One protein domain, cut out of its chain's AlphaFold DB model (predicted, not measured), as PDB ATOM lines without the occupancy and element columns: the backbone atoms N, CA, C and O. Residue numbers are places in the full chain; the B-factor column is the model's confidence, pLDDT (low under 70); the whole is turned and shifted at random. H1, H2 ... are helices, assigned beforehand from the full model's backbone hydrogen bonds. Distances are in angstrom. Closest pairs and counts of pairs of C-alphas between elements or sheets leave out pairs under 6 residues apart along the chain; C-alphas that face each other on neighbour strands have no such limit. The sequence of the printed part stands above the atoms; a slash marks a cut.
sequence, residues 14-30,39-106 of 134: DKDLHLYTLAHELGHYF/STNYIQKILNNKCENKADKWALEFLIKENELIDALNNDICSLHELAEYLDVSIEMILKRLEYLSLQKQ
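This is residues 14 to 30 and 39 to 106 of the 134 residues of the protein "Domain of uncharacterized function (DUF955)" of uncultured Clostridium sp (UniProt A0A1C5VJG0). One long helix, H2, makes the longest axis; H1 packs on it at a steep angle, and beyond its last residues the chain folds back through two short helices, H3 and H4, to H5, which packs crosswise on H2 near that end. Residues 40 to 46, of which 42 to 46 belong to H2, stick out as a free arm. The printed part has 85 residues with five named helices, H1 to H5 in chain order, and no named strand: all helix. It is only just loose, close to compact, with a radius of gyration of the C-alphas of 14.4 A and spans of 49 by 33 by 20 A.

Start at H1, residues 15 to 30, which touches H2, residues 42 to 63, closest at C-alphas 27 and 55, 4.1 A apart; they run opposite ways at a steep tilt of 64 degrees. H2 and H3, residues 66 to 74, meet only through their link. Go on to H4, residues 80 to 87: it touches H3, with C-alphas 72 and 83 closest at 6.8 A, opposite ways at a steep tilt of 64 degrees. H5, residues 91 to 102, touches H4 with its residues 91 to 95 alone, about perpendicular at 84 degrees; C-alphas 84 and 91 are closest, 5.3 A apart. H2 touches H5 with residues 57 to 61 alone, about perpendicular at 74 degrees, closest at C-alphas 60 and 97, 5.8 A. The helix packing is mostly crossed, with no touching pair at a shallow tilt. H1 and H4 are apart. In H1 to H5, every O i to N i+4 pair is within hydrogen-bond range.

Find C-alpha 15 at (226.250, 171.705, 133.323); H1 runs 22.6 A from there. H2 begins at C-alpha 42, (202.533, 184.105, 112.224), and spans 31.3 A. H3 spans 12.2 A, H4 10.5 A and H5 16.5 A, ending at C-alpha 102, (207.650, 157.817, 120.154).

The C-alphas of Thr 40 and Asn 75 are farthest apart, 49.4 A. Residues 31 to 38 are not printed; C-alphas 30 and 39 stand 21.6 A apart across this cut. The links H2 to H3, H3 to H4 and H4 to H5 are tight. The model's mean pLDDT over the printed part is 95.2, and no printed residue is under 70.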
ATOM      1  N   ASP A  14     225.661 175.792 135.124       96.25
ATOM      2  CA  ASP A  14     224.641 174.764 134.965       96.25
ATOM      3  C   ASP A  14     225.095 173.819 133.852       96.25
ATOM      4  O   ASP A  14     225.015 174.141 132.667       96.25
ATOM      5  N   LYS A  15     225.651 172.672 134.248       95.75
ATOM      6  CA  LYS A  15     226.250 171.705 133.323       95.75
ATOM      7  C   LYS A  15     225.255 171.253 132.254       95.75
ATOM      8  O   LYS A  15     225.605 171.259 131.074       95.75
ATOM      9  N   ASP A  16     224.051 170.869 132.662       96.44
ATOM     10  CA  ASP A  16     223.066 170.254 131.773       96.44
ATOM     11  C   ASP A  16     222.509 171.292 130.807       96.44
ATOM     12  O   ASP A  16     222.458 171.061 129.595       96.44
ATOM     13  N   LEU A  17     222.187 172.486 131.316       96.75
ATOM     14  CA  LEU A  17     221.735 173.590 130.480       96.75
ATOM     15  C   LEU A  17     222.825 174.028 129.498       96.75
ATOM     16  O   LEU A  17     222.532 174.274 128.326       96.75
ATOM     17  N   HIS A  18     224.080 174.099 129.943       97.19
ATOM     18  CA  HIS A  18     225.210 174.431 129.082       97.19
ATOM     19  C   HIS A  18     225.389 173.402 127.964       97.19
ATOM     20  O   HIS A  18     225.504 173.777 126.795       97.19
ATOM     21  N   LEU A  19     225.403 172.113 128.316       96.94
ATOM     22  CA  LEU A  19     225.572 171.003 127.383       96.94
ATOM     23  C   LEU A  19     224.460 170.991 126.332       96.94
ATOM     24  O   LEU A  19     224.741 170.953 125.132       96.94
ATOM     25  N   TYR A  20     223.209 171.066 126.783       98.06
ATOM     26  CA  TYR A  20     222.043 171.072 125.910       98.06
ATOM     27  C   TYR A  20     222.026 172.294 124.990       98.06
ATOM     28  O   TYR A  20     221.847 172.141 123.784       98.06
ATOM     29  N   THR A  21     222.288 173.497 125.518       97.56
ATOM     30  CA  THR A  21     222.296 174.730 124.709       97.56
ATOM     31  C   THR A  21     223.394 174.680 123.651       97.56
ATOM     32  O   THR A  21     223.143 174.987 122.489       97.56
ATOM     33  N   LEU A  22     224.601 174.226 124.005       97.38
ATOM     34  CA  LEU A  22     225.686 174.078 123.035       97.38
ATOM     35  C   LEU A  22     225.330 173.083 121.921       97.38
ATOM     36  O   LEU A  22     225.566 173.366 120.746       97.38
ATOM     37  N   ALA A  23     224.753 171.932 122.270       97.94
ATOM     38  CA  ALA A  23     224.310 170.954 121.283       97.94
ATOM     39  C   ALA A  23     223.170 171.493 120.402       97.94
ATOM     40  O   ALA A  23     223.147 171.212 119.206       97.94
ATOM     41  N   HIS A  24     222.260 172.298 120.953       97.19
ATOM     42  CA  HIS A  24     221.181 172.949 120.203       97.19
ATOM     43  C   HIS A  24     221.719 173.940 119.169       97.19
ATOM     44  O   HIS A  24     221.343 173.874 118.000       97.19
ATOM     45  N   GLU A  25     222.677 174.791 119.547       95.81
ATOM     46  CA  GLU A  25     223.327 175.720 118.612       95.81
ATOM     47  C   GLU A  25     224.117 174.990 117.511       95.81
ATOM     48  O   GLU A  25     224.118 175.401 116.347       95.81
ATOM     49  N   LEU A  26     224.745 173.856 117.840       96.31
ATOM     50  CA  LEU A  26     225.325 172.967 116.830       96.31
ATOM     51  C   LEU A  26     224.240 172.383 115.911       96.31
ATOM     52  O   LEU A  26     224.424 172.331 114.696       96.31
ATOM     53  N   GLY A  27     223.085 172.011 116.460       96.50
ATOM     54  CA  GLY A  27     221.925 171.564 115.695       96.50
ATOM     55  C   GLY A  27     221.456 172.605 114.683       96.50
ATOM     56  O   GLY A  27     221.209 172.258 113.525       96.50
ATOM     57  N   HIS A  28     221.413 173.882 115.064       93.75
ATOM     58  CA  HIS A  28     221.146 174.984 114.135       93.75
ATOM     59  C   HIS A  28     222.172 175.035 113.005       93.75
ATOM     60  O   HIS A  28     221.787 175.071 111.836       93.75
ATOM     61  N   TYR A  29     223.464 174.958 113.334       93.56
ATOM     62  CA  TYR A  29     224.538 174.957 112.338       93.56
ATOM     63  C   TYR A  29     224.417 173.807 111.322       93.56
ATOM     64  O   TYR A  29     224.670 174.009 110.133       93.56
ATOM     65  N   PHE A  30     224.015 172.609 111.758       94.56
ATOM     66  CA  PHE A  30     223.939 171.430 110.886       94.56
ATOM     67  C   PHE A  30     222.606 171.254 110.150       94.56
ATOM     68  O   PHE A  30     222.576 170.587 109.115       94.56
ATOM     69  N   SER A  39     210.367 187.088 114.987       76.06
ATOM     70  CA  SER A  39     209.158 186.819 114.195       76.06
ATOM     71  C   SER A  39     208.251 188.048 114.172       76.06
ATOM     72  O   SER A  39     207.719 188.456 115.199       76.06
ATOM     73  N   THR A  40     208.014 188.607 112.988       81.12
ATOM     74  CA  THR A  40     207.104 189.759 112.799       81.12
ATOM     75  C   THR A  40     205.675 189.353 112.445       81.12
ATOM     76  O   THR A  40     204.762 190.173 112.481       81.12
ATOM     77  N   ASN A  41     205.461 188.082 112.096       87.75
ATOM     78  CA  ASN A  41     204.153 187.541 111.750       87.75
ATOM     79  C   ASN A  41     204.057 186.038 112.057       87.75
ATOM     80  O   ASN A  41     205.039 185.376 112.399       87.75
ATOM     81  N   TYR A  42     202.845 185.500 111.915       89.44
ATOM     82  CA  TYR A  42     202.533 184.105 112.224       89.44
ATOM     83  C   TYR A  42     203.315 183.093 111.371       89.44
ATOM     84  O   TYR A  42     203.767 182.075 111.893       89.44
ATOM     85  N   ILE A  43     203.522 183.372 110.080       88.25
ATOM     86  CA  ILE A  43     204.252 182.463 109.183       88.25
ATOM     87  C   ILE A  43     205.717 182.355 109.617       88.25
ATOM     88  O   ILE A  43     206.236 181.247 109.731       88.25
ATOM     89  N   GLN A  44     206.364 183.481 109.930       86.69
ATOM     90  CA  GLN A  44     207.733 183.487 110.456       86.69
ATOM     91  C   GLN A  44     207.826 182.737 111.786       86.69
ATOM     92  O   GLN A  44     208.744 181.945 111.966       86.69
ATOM     93  N   LYS A  45     206.836 182.888 112.675       89.06
ATOM     94  CA  LYS A  45     206.787 182.123 113.929       89.06
ATOM     95  C   LYS A  45     206.744 180.610 113.684       89.06
ATOM     96  O   LYS A  45     207.453 179.867 114.352       89.06
ATOM     97  N   ILE A  46     205.955 180.143 112.712       90.75
ATOM     98  CA  ILE A  46     205.920 178.717 112.346       90.75
ATOM     99  C   ILE A  46     207.278 178.249 111.812       90.75
ATOM    100  O   ILE A  46     207.727 177.161 112.168       90.75
ATOM    101  N   LEU A  47     207.913 179.030 110.936       89.31
ATOM    102  CA  LEU A  47     209.210 178.673 110.358       89.31
ATOM    103  C   LEU A  47     210.304 178.617 111.430       89.31
ATOM    104  O   LEU A  47     211.042 177.635 111.470       89.31
ATOM    105  N   ASN A  48     210.334 179.591 112.344       89.81
ATOM    106  CA  ASN A  48     211.261 179.606 113.473       89.81
ATOM    107  C   ASN A  48     211.024 178.395 114.380       89.81
ATOM    108  O   ASN A  48     211.957 177.653 114.645       89.81
ATOM    109  N   ASN A  49     209.774 178.088 114.745       90.88
ATOM    110  CA  ASN A  49     209.473 176.897 115.549       90.88
ATOM    111  C   ASN A  49     209.923 175.592 114.872       90.88
ATOM    112  O   ASN A  49     210.371 174.666 115.541       90.88
ATOM    113  N   LYS A  50     209.816 175.492 113.540       91.88
ATOM    114  CA  LYS A  50     210.338 174.332 112.799       91.88
ATOM    115  C   LYS A  50     211.864 174.255 112.848       91.88
ATOM    116  O   LYS A  50     212.392 173.150 112.864       91.88
ATOM    117  N   CYS A  51     212.542 175.399 112.822       93.12
ATOM    118  CA  CYS A  51     213.990 175.508 112.969       93.12
ATOM    119  C   CYS A  51     214.425 175.051 114.369       93.12
ATOM    120  O   CYS A  51     215.203 174.108 114.483       93.12
ATOM    121  N   GLU A  52     213.814 175.613 115.417       94.50
ATOM    122  CA  GLU A  52     214.075 175.231 116.810       94.50
ATOM    123  C   GLU A  52     213.820 173.741 117.055       94.50
ATOM    124  O   GLU A  52     214.661 173.065 117.634       94.50
ATOM    125  N   ASN A  53     212.718 173.182 116.540       94.81
ATOM    126  CA  ASN A  53     212.434 171.751 116.693       94.81
ATOM    127  C   ASN A  53     213.463 170.854 115.985       94.81
ATOM    128  O   ASN A  53     213.709 169.733 116.428       94.81
ATOM    129  N   LYS A  54     214.046 171.297 114.861       95.00
ATOM    130  CA  LYS A  54     215.110 170.541 114.180       95.00
ATOM    131  C   LYS A  54     216.404 170.566 114.981       95.00
ATOM    132  O   LYS A  54     217.025 169.516 115.122       95.00
ATOM    133  N   ALA A  55     216.776 171.735 115.497       96.44
ATOM    134  CA  ALA A  55     217.942 171.895 116.351       96.44
ATOM    135  C   ALA A  55     217.809 171.075 117.643       96.44
ATOM    136  O   ALA A  55     218.725 170.328 117.971       96.44
ATOM    137  N   ASP A  56     216.637 171.102 118.284       97.38
ATOM    138  CA  ASP A  56     216.352 170.336 119.504       97.38
ATOM    139  C   ASP A  56     216.438 168.826 119.253       97.38
ATOM    140  O   ASP A  56     217.135 168.092 119.957       97.38
ATOM    141  N   LYS A  57     215.796 168.352 118.175       97.06
ATOM    142  CA  LYS A  57     215.890 166.950 117.763       97.06
ATOM    143  C   LYS A  57     217.342 166.538 117.507       97.06
ATOM    144  O   LYS A  57     217.757 165.480 117.975       97.06
ATOM    145  N   TRP A  58     218.102 167.354 116.774       97.81
ATOM    146  CA  TRP A  58     219.508 167.079 116.480       97.81
ATOM    147  C   TRP A  58     220.347 167.017 117.759       97.81
ATOM    148  O   TRP A  58     221.119 166.079 117.931       97.81
ATOM    149  N   ALA A  59     220.155 167.968 118.676       98.31
ATOM    150  CA  ALA A  59     220.873 168.029 119.944       98.31
ATOM    151  C   ALA A  59     220.647 166.766 120.776       98.31
ATOM    152  O   ALA A  59     221.602 166.148 121.235       98.31
ATOM    153  N   LEU A  60     219.394 166.337 120.924       98.38
ATOM    154  CA  LEU A  60     219.064 165.142 121.698       98.38
ATOM    155  C   LEU A  60     219.527 163.852 121.016       98.38
ATOM    156  O   LEU A  60     219.941 162.929 121.706       98.38
ATOM    157  N   GLU A  61     219.491 163.769 119.684       97.69
ATOM    158  CA  GLU A  61     220.057 162.632 118.942       97.69
ATOM    159  C   GLU A  61     221.584 162.564 119.059       97.69
ATOM    160  O   GLU A  61     222.147 161.470 119.101       97.69
ATOM    161  N   PHE A  62     222.247 163.720 119.130       98.06
ATOM    162  CA  PHE A  62     223.688 163.825 119.317       98.06
ATOM    163  C   PHE A  62     224.117 163.469 120.746       98.06
ATOM    164  O   PHE A  62     225.079 162.721 120.922       98.06
ATOM    165  N   LEU A  63     223.406 163.995 121.748       98.19
ATOM    166  CA  LEU A  63     223.709 163.802 123.167       98.19
ATOM    167  C   LEU A  63     223.288 162.423 123.679       98.19
ATOM    168  O   LEU A  63     223.969 161.861 124.525       98.19
ATOM    169  N   ILE A  64     222.175 161.881 123.176       98.19
ATOM    170  CA  ILE A  64     221.620 160.591 123.597       98.19
ATOM    171  C   ILE A  64     221.449 159.719 122.356       98.19
ATOM    172  O   ILE A  64     220.379 159.669 121.717       98.19
ATOM    173  N   LYS A  65     222.526 159.020 121.995       97.75
ATOM    174  CA  LYS A  65     222.488 158.130 120.838       97.75
ATOM    175  C   LYS A  65     221.594 156.936 121.133       97.75
ATOM    176  O   LYS A  65     221.540 156.418 122.244       97.75
ATOM    177  N   GLU A  66     220.887 156.470 120.106       97.00
ATOM    178  CA  GLU A  66     219.962 155.344 120.265       97.00
ATOM    179  C   GLU A  66     220.675 154.063 120.729       97.00
ATOM    180  O   GLU A  66     220.120 153.327 121.536       97.00
ATOM    181  N   ASN A  67     221.911 153.821 120.281       97.12
ATOM    182  CA  ASN A  67     222.697 152.669 120.721       97.12
ATOM    183  C   ASN A  67     223.092 152.761 122.203       97.12
ATOM    184  O   ASN A  67     222.964 151.772 122.905       97.12
ATOM    185  N   GLU A  68     223.492 153.937 122.695       97.62
ATOM    186  CA  GLU A  68     223.843 154.138 124.111       97.62
ATOM    187  C   GLU A  68     222.612 153.963 125.016       97.62
ATOM    188  O   GLU A  68     222.694 153.353 126.081       97.62
ATOM    189  N   LEU A  69     221.442 154.419 124.554       97.06
ATOM    190  CA  LEU A  69     220.167 154.172 125.228       97.06
ATOM    191  C   LEU A  69     219.816 152.672 125.259       97.06
ATOM    192  O   LEU A  69     219.392 152.161 126.294       97.06
ATOM    193  N   ILE A  70     219.995 151.958 124.143       96.88
ATOM    194  CA  ILE A  70     219.794 150.502 124.071       96.88
ATOM    195  C   ILE A  70     220.762 149.774 125.013       96.88
ATOM    196  O   ILE A  70     220.344 148.856 125.715       96.88
ATOM    197  N   ASP A  71     222.027 150.185 125.055       97.19
ATOM    198  CA  ASP A  71     223.050 149.598 125.920       97.19
ATOM    199  C   ASP A  71     222.700 149.783 127.404       97.19
ATOM    200  O   ASP A  71     222.808 148.835 128.182       97.19
ATOM    201  N   ALA A  72     222.195 150.953 127.802       96.44
ATOM    202  CA  ALA A  72     221.708 151.181 129.162       96.44
ATOM    203  C   ALA A  72     220.543 150.235 129.518       96.44
ATOM    204  O   ALA A  72     220.592 149.523 130.522       96.44
ATOM    205  N   LEU A  73     219.530 150.144 128.650       95.31
ATOM    206  CA  LEU A  73     218.353 149.281 128.843       95.31
ATOM    207  C   LEU A  73     218.700 147.778 128.843       95.31
ATOM    208  O   LEU A  73     218.015 146.964 129.473       95.31
ATOM    209  N   ASN A  74     219.761 147.396 128.130       94.31
ATOM    210  CA  ASN A  74     220.326 146.047 128.157       94.31
ATOM    211  C   ASN A  74     220.965 145.704 129.505       94.31
ATOM    212  O   ASN A  74     220.929 144.544 129.903       94.31
ATOM    213  N   ASN A  75     221.495 146.698 130.218       93.81
ATOM    214  CA  ASN A  75     222.039 146.560 131.569       93.81
ATOM    215  C   ASN A  75     220.972 146.760 132.664       93.81
ATOM    216  O   ASN A  75     221.307 147.089 133.799       93.81
ATOM    217  N   ASP A  76     219.691 146.593 132.316       91.44
ATOM    218  CA  ASP A  76     218.534 146.733 133.211       91.44
ATOM    219  C   ASP A  76     218.379 148.117 133.868       91.44
ATOM    220  O   ASP A  76     217.638 148.278 134.838       91.44
ATOM    221  N   ILE A  77     218.978 149.151 133.273       94.56
ATOM    222  CA  ILE A  77     218.797 150.553 133.658       94.56
ATOM    223  C   ILE A  77     217.459 151.034 133.090       94.56
ATOM    224  O   ILE A  77     217.365 151.415 131.922       94.56
ATOM    225  N   CYS A  78     216.400 150.958 133.897       89.25
ATOM    226  CA  CYS A  78     215.017 151.071 133.414       89.25
ATOM    227  C   CYS A  78     214.233 152.247 134.008       89.25
ATOM    228  O   CYS A  78     213.046 152.389 133.712       89.25
ATOM    229  N   SER A  79     214.846 153.094 134.832       94.06
ATOM    230  CA  SER A  79     214.218 154.330 135.308       94.06
ATOM    231  C   SER A  79     214.797 155.567 134.620       94.06
ATOM    232  O   SER A  79     215.954 155.588 134.209       94.06
ATOM    233  N   LEU A  80     213.998 156.634 134.522       96.00
ATOM    234  CA  LEU A  80     214.463 157.911 133.963       96.00
ATOM    235  C   LEU A  80     215.662 158.479 134.736       96.00
ATOM    236  O   LEU A  80     216.552 159.059 134.126       96.00
ATOM    237  N   HIS A  81     215.685 158.296 136.061       96.56
ATOM    238  CA  HIS A  81     216.778 158.749 136.920       96.56
ATOM    239  C   HIS A  81     218.078 158.000 136.627       96.56
ATOM    240  O   HIS A  81     219.103 158.637 136.407       96.56
ATOM    241  N   GLU A  82     218.036 156.668 136.573       96.75
ATOM    242  CA  GLU A  82     219.244 155.878 136.314       96.75
ATOM    243  C   GLU A  82     219.731 156.058 134.870       96.75
ATOM    244  O   GLU A  82     220.933 156.082 134.630       96.75
ATOM    245  N   LEU A  83     218.822 156.237 133.901       97.25
ATOM    246  CA  LEU A  83     219.195 156.557 132.518       97.25
ATOM    247  C   LEU A  83     219.901 157.910 132.418       97.25
ATOM    248  O   LEU A  83     220.909 158.018 131.725       97.25
ATOM    249  N   ALA A  84     219.375 158.928 133.103       97.50
ATOM    250  CA  ALA A  84     219.976 160.255 133.166       97.50
ATOM    251  C   ALA A  84     221.380 160.199 133.789       97.50
ATOM    252  O   ALA A  84     222.325 160.743 133.226       97.50
ATOM    253  N   GLU A  85     221.535 159.465 134.895       97.94
ATOM    254  CA  GLU A  85     222.828 159.262 135.556       97.94
ATOM    255  C   GLU A  85     223.823 158.496 134.669       97.94
ATOM    256  O   GLU A  85     224.976 158.902 134.543       97.94
ATOM    257  N   TYR A  86     223.383 157.423 134.005       97.81
ATOM    258  CA  TYR A  86     224.236 156.603 133.138       97.81
ATOM    259  C   TYR A  86     224.719 157.353 131.891       97.81
ATOM    260  O   TYR A  86     225.868 157.200 131.479       97.81
ATOM    261  N   LEU A  87     223.838 158.151 131.280       97.19
ATOM    262  CA  LEU A  87     224.127 158.920 130.067       97.19
ATOM    263  C   LEU A  87     224.713 160.306 130.364       97.19
ATOM    264  O   LEU A  87     225.066 161.020 129.429       97.19
ATOM    265  N   ASP A  88     224.837 160.668 131.642       97.25
ATOM    266  CA  ASP A  88     225.379 161.943 132.115       97.25
ATOM    267  C   ASP A  88     224.641 163.173 131.541       97.25
ATOM    268  O   ASP A  88     225.248 164.147 131.085       97.25
ATOM    269  N   VAL A  89     223.307 163.104 131.547       97.81
ATOM    270  CA  VAL A  89     222.379 164.133 131.042       97.81
ATOM    271  C   VAL A  89     221.217 164.349 132.016       97.81
ATOM    272  O   VAL A  89     220.999 163.551 132.923       97.81
ATOM    273  N   SER A  90     220.411 165.393 131.805       97.81
ATOM    274  CA  SER A  90     219.231 165.638 132.640       97.81
ATOM    275  C   SER A  90     218.074 164.671 132.335       97.81
ATOM    276  O   SER A  90     217.927 164.147 131.225       97.81
ATOM    277  N   ILE A  91     217.181 164.477 133.309       97.56
ATOM    278  CA  ILE A  91     215.965 163.656 133.160       97.56
ATOM    279  C   ILE A  91     215.058 164.204 132.053       97.56
ATOM    280  O   ILE A  91     214.473 163.441 131.284       97.56
ATOM    281  N   GLU A  92     214.951 165.529 131.947       97.25
ATOM    282  CA  GLU A  92     214.163 166.205 130.920       97.25
ATOM    283  C   GLU A  92     214.697 165.899 129.518       97.25
ATOM    284  O   GLU A  92     213.907 165.721 128.589       97.25
ATOM    285  N   MET A  93     216.020 165.791 129.354       98.25
ATOM    286  CA  MET A  93     216.632 165.410 128.079       98.25
ATOM    287  C   MET A  93     216.295 163.963 127.709       98.25
ATOM    288  O   MET A  93     215.919 163.708 126.562       98.25
ATOM    289  N   ILE A  94     216.352 163.031 128.667       98.06
ATOM    290  CA  ILE A  94     215.918 161.641 128.451       98.06
ATOM    291  C   ILE A  94     214.447 161.604 128.037       98.06
ATOM    292  O   ILE A  94     214.108 160.988 127.025       98.06
ATOM    293  N   LEU A  95     213.571 162.291 128.773       97.56
ATOM    294  CA  LEU A  95     212.139 162.293 128.489       97.56
ATOM    295  C   LEU A  95     211.846 162.847 127.089       97.56
ATOM    296  O   LEU A  95     211.190 162.168 126.299       97.56
ATOM    297  N   LYS A  96     212.402 164.013 126.737       97.25
ATOM    298  CA  LYS A  96     212.262 164.585 125.388       97.25
ATOM    299  C   LYS A  96     212.800 163.646 124.313       97.25
ATOM    300  O   LYS A  96     212.186 163.489 123.260       97.25
ATOM    301  N   ARG A  97     213.943 162.991 124.550       97.62
ATOM    302  CA  ARG A  97     214.511 162.029 123.598       97.62
ATOM    303  C   ARG A  97     213.559 160.859 123.354       97.62
ATOM    304  O   ARG A  97     213.364 160.477 122.197       97.62
ATOM    305  N   LEU A  98     212.954 160.316 124.410       97.50
ATOM    306  CA  LEU A  98     211.962 159.244 124.318       97.50
ATOM    307  C   LEU A  98     210.684 159.709 123.604       97.50
ATOM    308  O   LEU A  98     210.166 158.977 122.762       97.50
ATOM    309  N   GLU A  99     210.215 160.932 123.861       96.62
ATOM    310  CA  GLU A  99     209.098 161.545 123.128       96.62
ATOM    311  C   GLU A  99     209.413 161.677 121.629       96.62
ATOM    312  O   GLU A  99     208.601 161.313 120.782       96.62
ATOM    313  N   TYR A 100     210.623 162.105 121.259       96.38
ATOM    314  CA  TYR A 100     211.028 162.156 119.852       96.38
ATOM    315  C   TYR A 100     211.073 160.779 119.185       96.38
ATOM    316  O   TYR A 100     210.763 160.666 117.995       96.38
ATOM    317  N   LEU A 101     211.461 159.737 119.922       96.94
ATOM    318  CA  LEU A 101     211.412 158.361 119.432       96.94
ATOM    319  C   LEU A 101     209.965 157.874 119.278       96.94
ATOM    320  O   LEU A 101     209.666 157.208 118.287       96.94
ATOM    321  N   SER A 102     209.060 158.238 120.194       96.56
ATOM    322  CA  SER A 102     207.650 157.817 120.154       96.56
ATOM    323  C   SER A 102     206.900 158.365 118.934       96.56
ATOM    324  O   SER A 102     206.025 157.696 118.386       96.56
ATOM    325  N   LEU A 103     207.306 159.536 118.431       95.38
ATOM    326  CA  LEU A 103     206.802 160.101 117.174       95.38
ATOM    327  C   LEU A 103     207.217 159.295 115.930       95.38
ATOM    328  O   LEU A 103     206.624 159.465 114.865       95.38
ATOM    329  N   GLN A 104     208.246 158.452 116.037       94.88
ATOM    330  CA  GLN A 104     208.799 157.672 114.925       94.88
ATOM    331  C   GLN A 104     208.375 156.201 114.980       94.88
ATOM    332  O   GLN A 104     208.186 155.573 113.938       94.88
ATOM    333  N   LYS A 105     208.247 155.639 116.187       95.44
ATOM    334  CA  LYS A 105     207.967 154.219 116.426       95.44
ATOM    335  C   LYS A 105     207.247 154.020 117.757       95.44
ATOM    336  O   LYS A 105     207.483 154.740 118.717       95.44
ATOM    337  N   GLN A 106     206.393 153.001 117.825       95.25
ATOM    338  CA  GLN A 106     205.663 152.661 119.055       95.25
ATOM    339  C   GLN A 106     206.542 151.925 120.075       95.25
ATOM    340  O   GLN A 106     206.299 152.006 121.278       95.25
TER     341      GLN A 106